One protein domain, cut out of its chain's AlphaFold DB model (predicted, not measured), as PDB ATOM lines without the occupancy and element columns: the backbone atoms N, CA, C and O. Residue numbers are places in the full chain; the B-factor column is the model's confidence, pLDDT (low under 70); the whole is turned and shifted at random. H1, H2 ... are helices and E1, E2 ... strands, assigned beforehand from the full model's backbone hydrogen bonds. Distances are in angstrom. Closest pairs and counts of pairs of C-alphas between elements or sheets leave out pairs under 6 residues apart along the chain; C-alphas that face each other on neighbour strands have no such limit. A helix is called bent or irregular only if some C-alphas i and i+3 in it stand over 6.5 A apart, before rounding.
ATOM      1  N   MET A 301      35.978  18.184 -50.904       97.56
ATOM      2  CA  MET A 301      35.643  17.344 -49.750       97.56
ATOM      3  C   MET A 301      34.945  16.032 -50.136       97.56
ATOM      4  O   MET A 301      34.834  15.145 -49.293       97.56
ATOM      5  N   GLN A 302      34.503  15.892 -51.393       97.62
ATOM      6  CA  GLN A 302      33.685  14.786 -51.898       97.62
ATOM      7  C   GLN A 302      32.409  14.574 -51.076       97.62
ATOM      8  O   GLN A 302      32.115  13.464 -50.634       97.62
ATOM      9  N   VAL A 303      31.649  15.655 -50.905       97.75
ATOM     10  CA  VAL A 303      30.318  15.683 -50.282       97.75
ATOM     11  C   VAL A 303      29.283  16.204 -51.283       97.75
ATOM     12  O   VAL A 303      29.652  16.727 -52.336       97.75
ATOM     13  N   ALA A 304      27.988  16.056 -50.993       97.25
ATOM     14  CA  ALA A 304      26.947  16.391 -51.969       97.25
ATOM     15  C   ALA A 304      26.838  17.897 -52.201       97.25
ATOM     16  O   ALA A 304      26.828  18.368 -53.338       97.25
ATOM     17  N   VAL A 305      26.721  18.647 -51.108       97.62
ATOM     18  CA  VAL A 305      26.547  20.097 -51.128       97.62
ATOM     19  C   VAL A 305      26.967  20.676 -49.784       97.62
ATOM     20  O   VAL A 305      26.780  20.047 -48.742       97.62
ATOM     21  N   ILE A 306      27.520  21.883 -49.823       97.56
ATOM     22  CA  ILE A 306      27.743  22.727 -48.652       97.56
ATOM     23  C   ILE A 306      26.875  23.958 -48.848       97.56
ATOM     24  O   ILE A 306      26.888  24.540 -49.930       97.56
ATOM     25  N   PHE A 307      26.098  24.318 -47.835       96.50
ATOM     26  CA  PHE A 307      25.214  25.473 -47.906       96.50
ATOM     27  C   PHE A 307      25.049  26.130 -46.540       96.50
ATOM     28  O   PHE A 307      25.333  25.541 -45.494       96.50
ATOM     29  N   THR A 308      24.576  27.370 -46.551       95.12
ATOM     30  CA  THR A 308      24.250  28.130 -45.347       95.12
ATOM     31  C   THR A 308      23.066  29.068 -45.591       95.12
ATOM     32  O   THR A 308      22.574  29.199 -46.714       95.12
ATOM     33  N   HIS A 309      22.588  29.716 -44.530       89.44
ATOM     34  CA  HIS A 309      21.558  30.745 -44.620       89.44
ATOM     35  C   HIS A 309      22.112  32.023 -45.256       89.44
ATOM     36  O   HIS A 309      23.272  32.386 -45.067       89.44
ATOM     37  N   SER A 310      21.264  32.736 -46.002       83.38
ATOM     38  CA  SER A 310      21.687  33.894 -46.810       83.38
ATOM     39  C   SER A 310      22.367  35.019 -46.016       83.38
ATOM     40  O   SER A 310      23.248  35.685 -46.552       83.38
ATOM     41  N   THR A 311      22.006  35.205 -44.746       87.12
ATOM     42  CA  THR A 311      22.614  36.194 -43.843       87.12
ATOM     43  C   THR A 311      24.053  35.834 -43.487       87.12
ATOM     44  O   THR A 311      24.925  36.700 -43.482       87.12
ATOM     45  N   LEU A 312      24.324  34.549 -43.241       90.12
ATOM     46  CA  LEU A 312      25.652  34.059 -42.884       90.12
ATOM     47  C   LEU A 312      26.580  33.999 -44.099       90.12
ATOM     48  O   LEU A 312      27.771  34.279 -43.978       90.12
ATOM     49  N   ALA A 313      26.021  33.699 -45.271       88.88
ATOM     50  CA  ALA A 313      26.764  33.548 -46.515       88.88
ATOM     51  C   ALA A 313      27.557  34.810 -46.925       88.88
ATOM     52  O   ALA A 313      28.607  34.693 -47.553       88.88
ATOM     53  N   VAL A 314      27.093  36.011 -46.546       86.50
ATOM     54  CA  VAL A 314      27.780  37.289 -46.845       86.50
ATOM     55  C   VAL A 314      28.931  37.572 -45.874       86.50
ATOM     56  O   VAL A 314      29.788  38.412 -46.141       86.50
ATOM     57  N   THR A 315      28.977  36.894 -44.728       91.69
ATOM     58  CA  THR A 315      29.940  37.234 -43.678       91.69
ATOM     59  C   THR A 315      31.373  36.838 -44.068       91.69
ATOM     60  O   THR A 315      31.592  35.759 -44.630       91.69
ATOM     61  N   PRO A 316      32.393  37.644 -43.706       92.38
ATOM     62  CA  PRO A 316      33.795  37.276 -43.921       92.38
ATOM     63  C   PRO A 316      34.171  35.947 -43.256       92.38
ATOM     64  O   PRO A 316      34.962  35.178 -43.801       92.38
ATOM     65  N   ALA A 317      33.553  35.646 -42.107       94.69
ATOM     66  CA  ALA A 317      33.729  34.389 -41.390       94.69
ATOM     67  C   ALA A 317      33.383  33.172 -42.262       94.69
ATOM     68  O   ALA A 317      34.095  32.171 -42.223       94.69
ATOM     69  N   TYR A 318      32.348  33.270 -43.103       95.19
ATOM     70  CA  TYR A 318      31.935  32.154 -43.950       95.19
ATOM     71  C   TYR A 318      32.938  31.913 -45.077       95.19
ATOM     72  O   TYR A 318      33.302  30.774 -45.367       95.19
ATOM     73  N   SER A 319      33.478  32.987 -45.659       93.81
ATOM     74  CA  SER A 319      34.558  32.864 -46.639       93.81
ATOM     75  C   SER A 319      35.814  32.238 -46.027       93.81
ATOM     76  O   SER A 319      36.439  31.404 -46.677       93.81
ATOM     77  N   LEU A 320      36.183  32.619 -44.798       95.81
ATOM     78  CA  LEU A 320      37.323  32.028 -44.089       95.81
ATOM     79  C   LEU A 320      37.095  30.543 -43.795       95.81
ATOM     80  O   LEU A 320      38.002  29.741 -44.006       95.81
ATOM     81  N   PHE A 321      35.879  30.173 -43.387       97.06
ATOM     82  CA  PHE A 321      35.480  28.779 -43.211       97.06
ATOM     83  C   PHE A 321      35.673  27.980 -44.508       97.06
ATOM     84  O   PHE A 321      36.383  26.976 -44.508       97.06
ATOM     85  N   LEU A 322      35.122  28.448 -45.636       97.25
ATOM     86  CA  LEU A 322      35.253  27.762 -46.928       97.25
ATOM     87  C   LEU A 322      36.722  27.626 -47.362       97.25
ATOM     88  O   LEU A 322      37.143  26.546 -47.775       97.25
ATOM     89  N   SER A 323      37.522  28.687 -47.227       96.12
ATOM     90  CA  SER A 323      38.959  28.640 -47.521       96.12
ATOM     91  C   SER A 323      39.700  27.641 -46.626       96.12
ATOM     92  O   SER A 323      40.515  26.865 -47.125       96.12
ATOM     93  N   GLY A 324      39.377  27.606 -45.330       97.19
ATOM     94  CA  GLY A 324      39.935  26.641 -44.383       97.19
ATOM     95  C   GLY A 324      39.576  25.194 -44.727       97.19
ATOM     96  O   GLY A 324      40.420  24.308 -44.599       97.19
ATOM     97  N   MET A 325      38.362  24.947 -45.227       97.88
ATOM     98  CA  MET A 325      37.939  23.617 -45.678       97.88
ATOM     99  C   MET A 325      38.692  23.159 -46.929       97.88
ATOM    100  O   MET A 325      39.128  22.010 -46.989       97.88
ATOM    101  N   VAL A 326      38.894  24.045 -47.911       96.25
ATOM    102  CA  VAL A 326      39.686  23.730 -49.115       96.25
ATOM    103  C   VAL A 326      41.124  23.396 -48.741       96.25
ATOM    104  O   VAL A 326      41.659  22.395 -49.213       96.25
ATOM    105  N   GLU A 327      41.747  24.208 -47.887       96.75
ATOM    106  CA  GLU A 327      43.137  23.992 -47.486       96.75
ATOM    107  C   GLU A 327      43.298  22.711 -46.662       96.75
ATOM    108  O   GLU A 327      44.150  21.879 -46.966       96.75
ATOM    109  N   GLY A 328      42.399  22.479 -45.702       96.75
ATOM    110  CA  GLY A 328      42.369  21.229 -44.948       96.75
ATOM    111  C   GLY A 328      42.191  20.000 -45.845       96.75
ATOM    112  O   GLY A 328      42.862  18.991 -45.641       96.75
ATOM    113  N   THR A 329      41.381  20.108 -46.901       96.50
ATOM    114  CA  THR A 329      41.182  19.019 -47.869       96.50
ATOM    115  C   THR A 329      42.424  18.750 -48.722       96.50
ATOM    116  O   THR A 329      42.698  17.600 -49.059       96.50
ATOM    117  N   LYS A 330      43.217  19.774 -49.068       96.56
ATOM    118  CA  LYS A 330      44.492  19.569 -49.783       96.56
ATOM    119  C   LYS A 330      45.517  18.837 -48.921       96.56
ATOM    120  O   LYS A 330      46.235  17.987 -49.437       96.56
ATOM    121  N   ILE A 331      45.581  19.171 -47.633       97.19
ATOM    122  CA  ILE A 331      46.559  18.604 -46.695       97.19
ATOM    123  C   ILE A 331      46.173  17.174 -46.301       97.19
ATOM    124  O   ILE A 331      47.019  16.283 -46.287       97.19
ATOM    125  N   HIS A 332      44.901  16.944 -45.977       96.88
ATOM    126  CA  HIS A 332      44.435  15.689 -45.379       96.88
ATOM    127  C   HIS A 332      43.671  14.776 -46.350       96.88
ATOM    128  O   HIS A 332      43.298  13.664 -45.977       96.88
ATOM    129  N   GLY A 333      43.436  15.218 -47.587       96.19
ATOM    130  CA  GLY A 333      42.594  14.517 -48.554       96.19
ATOM    131  C   GLY A 333      41.094  14.728 -48.304       96.19
ATOM    132  O   GLY A 333      40.718  15.477 -47.408       96.19
ATOM    133  N   PRO A 334      40.214  14.098 -49.104       96.06
ATOM    134  CA  PRO A 334      38.763  14.239 -48.973       96.06
ATOM    135  C   PRO A 334      38.233  13.608 -47.680       96.06
ATOM    136  O   PRO A 334      38.770  12.611 -47.184       96.06
ATOM    137  N   ILE A 335      37.113  14.131 -47.176       94.25
ATOM    138  CA  ILE A 335      36.518  13.666 -45.919       94.25
ATOM    139  C   ILE A 335      36.119  12.193 -46.013       94.25
ATOM    140  O   ILE A 335      35.490  11.752 -46.979       94.25
ATOM    141  N   GLY A 336      36.498  11.415 -44.993       91.38
ATOM    142  CA  GLY A 336      36.205   9.984 -44.926       91.38
ATOM    143  C   GLY A 336      36.744   9.199 -46.123       91.38
ATOM    144  O   GLY A 336      36.125   8.212 -46.521       91.38
ATOM    145  N   ALA A 337      37.833   9.670 -46.745       93.38
ATOM    146  CA  ALA A 337      38.373   9.138 -47.996       93.38
ATOM    147  C   ALA A 337      37.354   9.125 -49.157       93.38
ATOM    148  O   ALA A 337      37.404   8.259 -50.031       93.38
ATOM    149  N   GLY A 338      36.401  10.066 -49.167       92.94
ATOM    150  CA  GLY A 338      35.402  10.193 -50.230       92.94
ATOM    151  C   GLY A 338      34.206   9.246 -50.120       92.94
ATOM    152  O   GLY A 338      33.481   9.055 -51.097       92.94
ATOM    153  N   LYS A 339      33.973   8.642 -48.948       96.25
ATOM    154  CA  LYS A 339      32.813   7.761 -48.699       96.25
ATOM    155  C   LYS A 339      31.479   8.511 -48.598       96.25
ATOM    156  O   LYS A 339      30.428   7.891 -48.726       96.25
ATOM    157  N   PHE A 340      31.504   9.829 -48.402       96.69
ATOM    158  CA  PHE A 340      30.333  10.640 -48.048       96.69
ATOM    159  C   PHE A 340      29.839  11.559 -49.181       96.69
ATOM    160  O   PHE A 340      29.304  12.631 -48.922       96.69
ATOM    161  N   LYS A 341      29.947  11.123 -50.447       96.94
ATOM    162  CA  LYS A 341      29.559  11.905 -51.648       96.94
ATOM    163  C   LYS A 341      28.112  12.378 -51.673       96.94
ATOM    164  O   LYS A 341      27.792  13.329 -52.374       96.94
ATOM    165  N   GLU A 342      27.240  11.703 -50.939       96.44
ATOM    166  CA  GLU A 342      25.815  12.019 -50.864       96.44
ATOM    167  C   GLU A 342      25.462  12.907 -49.669       96.44
ATOM    168  O   GLU A 342      24.305  13.303 -49.546       96.44
ATOM    169  N   LEU A 343      26.422  13.229 -48.801       97.69
ATOM    170  CA  LEU A 343      26.172  13.907 -47.537       97.69
ATOM    171  C   LEU A 343      26.023  15.427 -47.732       97.69
ATOM    172  O   LEU A 343      26.941  16.053 -48.268       97.69
ATOM    173  N   PRO A 344      24.906  16.042 -47.310       97.88
ATOM    174  CA  PRO A 344      24.777  17.491 -47.263       97.88
ATOM    175  C   PRO A 344      25.374  18.050 -45.965       97.88
ATOM    176  O   PRO A 344      25.161  17.501 -44.882       97.88
ATOM    177  N   ILE A 345      26.090  19.170 -46.072       97.75
ATOM    178  CA  ILE A 345      26.630  19.911 -44.926       97.75
ATOM    179  C   ILE A 345      25.956  21.281 -44.858       97.75
ATOM    180  O   ILE A 345      26.054  22.078 -45.795       97.75
ATOM    181  N   ARG A 346      25.309  21.567 -43.727       97.19
ATOM    182  CA  ARG A 346      24.748  22.880 -43.401       97.19
ATOM    183  C   ARG A 346      25.692  23.609 -42.456       97.19
ATOM    184  O   ARG A 346      25.973  23.126 -41.364       97.19
ATOM    185  N   VAL A 347      26.147  24.793 -42.844       96.69
ATOM    186  CA  VAL A 347      26.943  25.657 -41.963       96.69
ATOM    187  C   VAL A 347      26.007  26.610 -41.236       96.69
ATOM    188  O   VAL A 347      25.216  27.304 -41.877       96.69
ATOM    189  N   ALA A 348      26.088  26.637 -39.910       94.94
ATOM    190  CA  ALA A 348      25.225  27.429 -39.044       94.94
ATOM    191  C   ALA A 348      26.035  28.432 -38.211       94.94
ATOM    192  O   ALA A 348      27.222  28.230 -37.921       94.94
ATOM    193  N   ALA A 349      25.392  29.535 -37.827       90.75
ATOM    194  CA  ALA A 349      25.974  30.485 -36.887       90.75
ATOM    195  C   ALA A 349      26.115  29.831 -35.504       90.75
ATOM    196  O   ALA A 349      25.336  28.948 -35.151       90.75
ATOM    197  N   ALA A 350      27.084  30.280 -34.700       80.94
ATOM    198  CA  ALA A 350      27.328  29.705 -33.374       80.94
ATOM    199  C   ALA A 350      26.071  29.714 -32.483       80.94
ATOM    200  O   ALA A 350      25.842  28.760 -31.753       80.94
ATOM    201  N   THR A 351      25.229  30.746 -32.595       77.56
ATOM    202  CA  THR A 351      23.966  30.881 -31.853       77.56
ATOM    203  C   THR A 351      22.929  29.818 -32.222       77.56
ATOM    204  O   THR A 351      22.305  29.269 -31.326       77.56
ATOM    205  N   GLU A 352      22.784  29.465 -33.504       74.88
ATOM    206  CA  GLU A 352      21.844  28.418 -33.955       74.88
ATOM    207  C   GLU A 352      22.259  27.019 -33.486       74.88
ATOM    208  O   GLU A 352      21.437  26.116 -33.343       74.88
ATOM    209  N   VAL A 353      23.560  26.820 -33.285       70.50
ATOM    210  CA  VAL A 353      24.107  25.537 -32.851       70.50
ATOM    211  C   VAL A 353      23.780  25.272 -31.382       70.50
ATOM    212  O   VAL A 353      23.515  24.124 -31.038       70.50
ATOM    213  N   PHE A 354      23.705  26.307 -30.536       63.91
ATOM    214  CA  PHE A 354      23.335  26.148 -29.125       63.91
ATOM    215  C   PHE A 354      21.931  25.552 -28.948       63.91
ATOM    216  O   PHE A 354      21.773  24.630 -28.149       63.91
ATOM    217  N   ASP A 355      20.949  25.985 -29.743       62.25
ATOM    218  CA  ASP A 355      19.580  25.451 -29.676       62.25
ATOM    219  C   ASP A 355      19.511  23.968 -30.083       62.25
ATOM    220  O   ASP A 355      18.718  23.197 -29.545       62.25
ATOM    221  N   LEU A 356      20.391  23.534 -30.992       62.25
ATOM    222  CA  LEU A 356      20.487  22.137 -31.431       62.25
ATOM    223  C   LEU A 356      21.324  21.260 -30.480       62.25
ATOM    224  O   LEU A 356      21.153  20.038 -30.441       62.25
ATOM    225  N   GLN A 357      22.237  21.861 -29.711       58.66
ATOM    226  CA  GLN A 357      23.126  21.155 -28.785       58.66
ATOM    227  C   GLN A 357      22.462  20.752 -27.469       58.66
ATOM    228  O   GLN A 357      22.884  19.758 -26.886       58.66
ATOM    229  N   ILE A 358      21.390  21.427 -27.035       60.91
ATOM    230  CA  ILE A 358      20.599  20.991 -25.863       60.91
ATOM    231  C   ILE A 358      20.115  19.534 -26.042       60.91
ATOM    232  O   ILE A 358      19.919  18.803 -25.074       60.91
ATOM    233  N   SER A 359      20.015  19.080 -27.293       57.38
ATOM    234  CA  SER A 359      19.571  17.745 -27.687       57.38
ATOM    235  C   SER A 359      20.701  16.722 -27.889       57.38
ATOM    236  O   SER A 359      20.409  15.539 -28.073       57.38
ATOM    237  N   SER A 360      21.979  17.131 -27.933       59.41
ATOM    238  CA  SER A 360      23.088  16.247 -28.336       59.41
ATOM    239  C   SER A 360      24.359  16.428 -27.491       59.41
ATOM    240  O   SER A 360      24.954  17.496 -27.431       59.41
ATOM    241  N   ASN A 361      24.829  15.336 -26.874       61.03
ATOM    242  CA  ASN A 361      25.962  15.298 -25.932       61.03
ATOM    243  C   ASN A 361      27.359  15.457 -26.585       61.03
ATOM    244  O   ASN A 361      28.352  14.952 -26.056       61.03
ATOM    245  N   HIS A 362      27.475  16.111 -27.745       64.56
ATOM    246  CA  HIS A 362      28.740  16.215 -28.477       64.56
ATOM    247  C   HIS A 362      29.430  17.567 -28.251       64.56
ATOM    248  O   HIS A 362      28.889  18.636 -28.535       64.56
ATOM    249  N   SER A 363      30.677  17.510 -27.784       64.44
ATOM    250  CA  SER A 363      31.501  18.671 -27.418       64.44
ATOM    251  C   SER A 363      32.070  19.460 -28.605       64.44
ATOM    252  O   SER A 363      32.693  20.499 -28.406       64.44
ATOM    253  N   SER A 364      31.880  18.987 -29.839       71.88
ATOM    254  CA  SER A 364      32.480  19.574 -31.045       71.88
ATOM    255  C   SER A 364      31.656  20.692 -31.691       71.88
ATOM    256  O   SER A 364      32.133  21.306 -32.642       71.88
ATOM    257  N   GLY A 365      30.426  20.950 -31.229       85.50
ATOM    258  CA  GLY A 365      29.518  21.900 -31.888       85.50
ATOM    259  C   GLY A 365      28.861  21.365 -33.161       85.50
ATOM    260  O   GLY A 365      27.922  21.971 -33.660       85.50
ATOM    261  N   CYS A 366      29.319  20.235 -33.695       92.88
ATOM    262  CA  CYS A 366      28.695  19.599 -34.848       92.88
ATOM    263  C   CYS A 366      27.543  18.693 -34.400       92.88
ATOM    264  O   CYS A 366      27.629  18.032 -33.362       92.88
ATOM    265  N   SER A 367      26.489  18.614 -35.206       94.25
ATOM    266  CA  SER A 367      25.350  17.728 -34.964       94.25
ATOM    267  C   SER A 367      24.808  17.141 -36.269       94.25
ATOM    268  O   SER A 367      25.133  17.595 -37.367       94.25
ATOM    269  N   VAL A 368      24.009  16.080 -36.153       94.94
ATOM    270  CA  VAL A 368      23.271  15.493 -37.276       94.94
ATOM    271  C   VAL A 368      21.814  15.914 -37.148       94.94
ATOM    272  O   VAL A 368      21.171  15.623 -36.140       94.94
ATOM    273  N   ASP A 369      21.298  16.585 -38.171       94.06
ATOM    274  CA  ASP A 369      19.872  16.850 -38.307       94.06
ATOM    275  C   ASP A 369      19.168  15.543 -38.698       94.06
ATOM    276  O   ASP A 369      19.362  15.019 -39.799       94.06
ATOM    277  N   LYS A 370      18.384  14.986 -37.773       93.81
ATOM    278  CA  LYS A 370      17.694  13.700 -37.954       93.81
ATOM    279  C   LYS A 370      16.517  13.790 -38.923       93.81
ATOM    280  O   LYS A 370      16.121  12.758 -39.464       93.81
ATOM    281  N   ASP A 371      15.994  14.991 -39.154       91.06
ATOM    282  CA  ASP A 371      14.841  15.208 -40.021       91.06
ATOM    283  C   ASP A 371      15.275  15.261 -41.485       91.06
ATOM    284  O   ASP A 371      14.623  14.673 -42.344       91.06
ATOM    285  N   THR A 372      16.404  15.917 -41.775       92.38
ATOM    286  CA  THR A 372      16.905  16.087 -43.153       92.38
ATOM    287  C   THR A 372      18.095  15.191 -43.507       92.38
ATOM    288  O   THR A 372      18.412  15.012 -44.686       92.38
ATOM    289  N   GLY A 373      18.783  14.632 -42.510       95.81
ATOM    290  CA  GLY A 373      20.045  13.911 -42.686       95.81
ATOM    291  C   GLY A 373      21.240  14.811 -43.015       95.81
ATOM    292  O   GLY A 373      22.261  14.321 -43.506       95.81
ATOM    293  N   ALA A 374      21.129  16.123 -42.794       96.88
ATOM    294  CA  ALA A 374      22.233  17.059 -42.977       96.88
ATOM    295  C   ALA A 374      23.160  17.094 -41.758       96.88
ATOM    296  O   ALA A 374      22.721  17.050 -40.610       96.88
ATOM    297  N   VAL A 375      24.463  17.230 -42.004       96.75
ATOM    298  CA  VAL A 375      25.427  17.516 -40.936       96.75
ATOM    299  C   VAL A 375      25.468  19.018 -40.707       96.75
ATOM    300  O   VAL A 375      25.806  19.774 -41.618       96.75
ATOM    301  N   VAL A 376      25.124  19.449 -39.496       96.31
ATOM    302  CA  VAL A 376      25.171  20.849 -39.081       96.31
ATOM    303  C   VAL A 376      26.532  21.134 -38.459       96.31
ATOM    304  O   VAL A 376      26.960  20.450 -37.530       96.31
ATOM    305  N   VAL A 377      27.221  22.139 -38.989       96.19
ATOM    306  CA  VAL A 377      28.581  22.517 -38.596       96.19
ATOM    307  C   VAL A 377      28.598  23.986 -38.170       96.19
ATOM    308  O   VAL A 377      28.082  24.827 -38.912       96.19
ATOM    309  N   PRO A 378      29.208  24.341 -37.024       95.62
ATOM    310  CA  PRO A 378      29.361  25.735 -36.646       95.62
ATOM    311  C   PRO A 378      30.369  26.414 -37.572       95.62
ATOM    312  O   PRO A 378      31.402  25.845 -37.918       95.62
ATOM    313  N   ILE A 379      30.113  27.674 -37.918       96.25
ATOM    314  CA  ILE A 379      31.013  28.478 -38.760       96.25
ATOM    315  C   ILE A 379      32.448  28.601 -38.213       96.25
ATOM    316  O   ILE A 379      33.380  28.848 -38.971       96.25
ATOM    317  N   SER A 380      32.643  28.417 -36.905       95.06
ATOM    318  CA  SER A 380      33.956  28.423 -36.252       95.06
ATOM    319  C   SER A 380      34.709  27.090 -36.347       95.06
ATOM    320  O   SER A 380      35.871  27.025 -35.940       95.06
ATOM    321  N   ALA A 381      34.085  26.018 -36.850       95.94
ATOM    322  CA  ALA A 381      34.730  24.715 -36.946       95.94
ATOM    323  C   ALA A 381      35.870  24.724 -37.970       95.94
ATOM    324  O   ALA A 381      35.739  25.223 -39.088       95.94
ATOM    325  N   ASN A 382      36.983  24.094 -37.602       96.25
ATOM    326  CA  ASN A 382      38.085  23.833 -38.521       96.25
ATOM    327  C   ASN A 382      37.906  22.485 -39.241       96.25
ATOM    328  O   ASN A 382      37.091  21.647 -38.850       96.25
ATOM    329  N   TYR A 383      38.709  22.263 -40.283       97.19
ATOM    330  CA  TYR A 383      38.630  21.055 -41.105       97.19
ATOM    331  C   TYR A 383      38.772  19.755 -40.297       97.19
ATOM    332  O   TYR A 383      38.036  18.804 -40.539       97.19
ATOM    333  N   LEU A 384      39.684  19.703 -39.320       96.75
ATOM    334  CA  LEU A 384      39.930  18.495 -38.528       96.75
ATOM    335  C   LEU A 384      38.721  18.117 -37.670       96.75
ATOM    336  O   LEU A 384      38.373  16.941 -37.598       96.75
ATOM    337  N   VAL A 385      38.056  19.107 -37.067       96.38
ATOM    338  CA  VAL A 385      36.828  18.896 -36.288       96.38
ATOM    339  C   VAL A 385      35.717  18.356 -37.188       96.38
ATOM    340  O   VAL A 385      35.096  17.349 -36.851       96.38
ATOM    341  N   VAL A 386      35.513  18.968 -38.360       96.81
ATOM    342  CA  VAL A 386      34.495  18.533 -39.333       96.81
ATOM    343  C   VAL A 386      34.798  17.131 -39.863       96.81
ATOM    344  O   VAL A 386      33.925  16.267 -39.869       96.81
ATOM    345  N   SER A 387      36.044  16.877 -40.263       96.88
ATOM    346  CA  SER A 387      36.482  15.587 -40.801       96.88
ATOM    347  C   SER A 387      36.355  14.470 -39.770       96.88
ATOM    348  O   SER A 387      35.882  13.383 -40.105       96.88
ATOM    349  N   ARG A 388      36.744  14.724 -38.515       96.19
ATOM    350  CA  ARG A 388      36.584  13.760 -37.423       96.19
ATOM    351  C   ARG A 388      35.110  13.454 -37.180       96.19
ATOM    352  O   ARG A 388      34.733  12.289 -37.194       96.19
ATOM    353  N   PHE A 389      34.282  14.490 -37.043       96.56
ATOM    354  CA  PHE A 389      32.852  14.325 -36.805       96.56
ATOM    355  C   PHE A 389      32.168  13.529 -37.922       96.56
ATOM    356  O   PHE A 389      31.437  12.582 -37.649       96.56
ATOM    357  N   ILE A 390      32.442  13.854 -39.189       96.38
ATOM    358  CA  ILE A 390      31.862  13.123 -40.324       96.38
ATOM    359  C   ILE A 390      32.417  11.695 -40.410       96.38
ATOM    360  O   ILE A 390      31.694  10.784 -40.800       96.38
ATOM    361  N   SER A 391      33.669  11.456 -40.018       95.25
ATOM    362  CA  SER A 391      34.211  10.091 -39.973       95.25
ATOM    363  C   SER A 391      33.530   9.232 -38.903       95.25
ATOM    364  O   SER A 391      33.338   8.039 -39.125       95.25
ATOM    365  N   GLU A 392      33.145   9.833 -37.775       95.25
ATOM    366  CA  GLU A 392      32.461   9.156 -36.667       95.25
ATOM    367  C   GLU A 392      30.953   8.971 -36.941       95.25
ATOM    368  O   GLU A 392      30.435   7.868 -36.778       95.25
ATOM    369  N   LEU A 393      30.252  10.014 -37.404       96.25
ATOM    370  CA  LEU A 393      28.781  10.053 -37.499       96.25
ATOM    371  C   LEU A 393      28.229  10.217 -38.925       96.25
ATOM    372  O   LEU A 393      27.017  10.245 -39.134       96.25
ATOM    373  N   GLY A 394      29.081  10.283 -39.950       96.06
ATOM    374  CA  GLY A 394      28.637  10.476 -41.335       96.06
ATOM    375  C   GLY A 394      27.737   9.350 -41.851       96.06
ATOM    376  O   GLY A 394      26.848   9.596 -42.663       96.06
ATOM    377  N   HIS A 395      27.917   8.118 -41.363       97.56
ATOM    378  CA  HIS A 395      27.043   6.995 -41.714       97.56
ATOM    379  C   HIS A 395      25.638   7.133 -41.118       97.56
ATOM    380  O   HIS A 395      24.666   6.796 -41.792       97.56
ATOM    381  N   GLU A 396      25.524   7.664 -39.898       97.00
ATOM    382  CA  GLU A 396      24.235   7.964 -39.271       97.00
ATOM    383  C   GLU A 396      23.503   9.071 -40.046       97.00
ATOM    384  O   GLU A 396      22.329   8.921 -40.384       97.00
ATOM    385  N   ALA A 397      24.206  10.139 -40.429       97.00
ATOM    386  CA  ALA A 397      23.627  11.203 -41.246       97.00
ATOM    387  C   ALA A 397      23.145  10.697 -42.620       97.00
ATOM    388  O   ALA A 397      22.028  11.002 -43.039       97.00
ATOM    389  N   LEU A 398      23.931   9.846 -43.297       97.75
ATOM    390  CA  LEU A 398      23.501   9.201 -44.546       97.75
ATOM    391  C   LEU A 398      22.280   8.291 -44.356       97.75
ATOM    392  O   LEU A 398      21.438   8.219 -45.251       97.75
ATOM    393  N   PHE A 399      22.173   7.599 -43.220       97.69
ATOM    394  CA  PHE A 399      20.996   6.797 -42.897       97.69
ATOM    395  C   PHE A 399      19.741   7.675 -42.796       97.69
ATOM    396  O   PHE A 399      18.757   7.394 -43.482       97.69
TER     397      PHE A 399
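This is residues 301 to 399 of the 489 residues of the protein "Predicted protein" of Physcomitrium patens (UniProt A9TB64). A small sheet of three parallel strands has the kinked helix H5 over one face, running along E3, while the long helix H2 meets the first residues of H5 almost at a right angle, like a T. H4 lies beyond the E3 edge of the sheet, and the long link after it folds back so that residues 367 to 368 pair with E3; H1 and H3 are short turns in the crossover from E1 to E2. The printed part has 99 residues, with five named helices and three named strands in the order E1 H1 H2 H3 E2 H4 E3 H5; the class is mixed. The sheet's order is E1 E2 E3. The whole is compact and rounded, with a radius of gyration of the C-alphas of 12.4 A and spans of 32 by 31 by 22 A.

E1, residues 305 to 308, begins at C-alpha 305, (26.547, 20.097, -51.128). H1 is residues 310 to 313, and H2, residues 316 to 332, is 24.1 A long. H3 is residues 335 to 338. E2, residues 344 to 348, is 12.9 A long. H4, residues 350 to 357, is 10.6 A long. E3 is residues 375 to 378. H5, residues 383 to 399, is 22.7 A long and ends at C-alpha 399, (20.996, 6.797, -42.897); it is irregular, with C-alphas 392 and 395 7.7 A apart, and has a kink of 61 degrees near residue 393.

E1 and E2 are parallel at 19 degrees, with N 345 and O 305 2.9 A apart, within hydrogen-bond range. E2 and E3 are parallel at 27 degrees, with N 346 and O 375 at 2.8 A. E1, H1 H2 H3, E2 and E2, H4, E3 are strand-helix-strand units, parallel neighbour strands with helices between; the second has a right-handed crossover. H5 is on the sheet, over E3, at a height over the sheet of 8.4 A from a local plane of just 6 C-alphas; it runs along the strands, at 15 degrees to E3 on the local plane. H2 touches H5 with residues 324 to 329, about perpendicular at 86 degrees; the closest C-alphas, of Met 325 and Tyr 383, are 5.3 A apart. H3 touches H5, closest at the C-alphas of Gly 336 and Ser 391, 5.3 A. H4 only grazes the sheet; its closest C-alpha pair with E3 is Ala 350 and Pro 378, 5.5 A. H2 also only grazes the sheet, as does H1, only just on it with 5 pairs of C-alphas within 10 A. H4 and H5 are apart. Every O i to N i+4 pair is within hydrogen-bond range in H2, 2 of 4 in H4 and 11 of 13 in H5; H1 and H3 are too short for such a pair.

The two C-alphas farthest apart, of Lys 330 and Ile 358, are 33.8 A apart. The printed part has no cut. The link from H4 to E3, 17 residues, is long; the others are tight. Mean pLDDT of the printed part is 90.8, with residues 354 to 363 under 70.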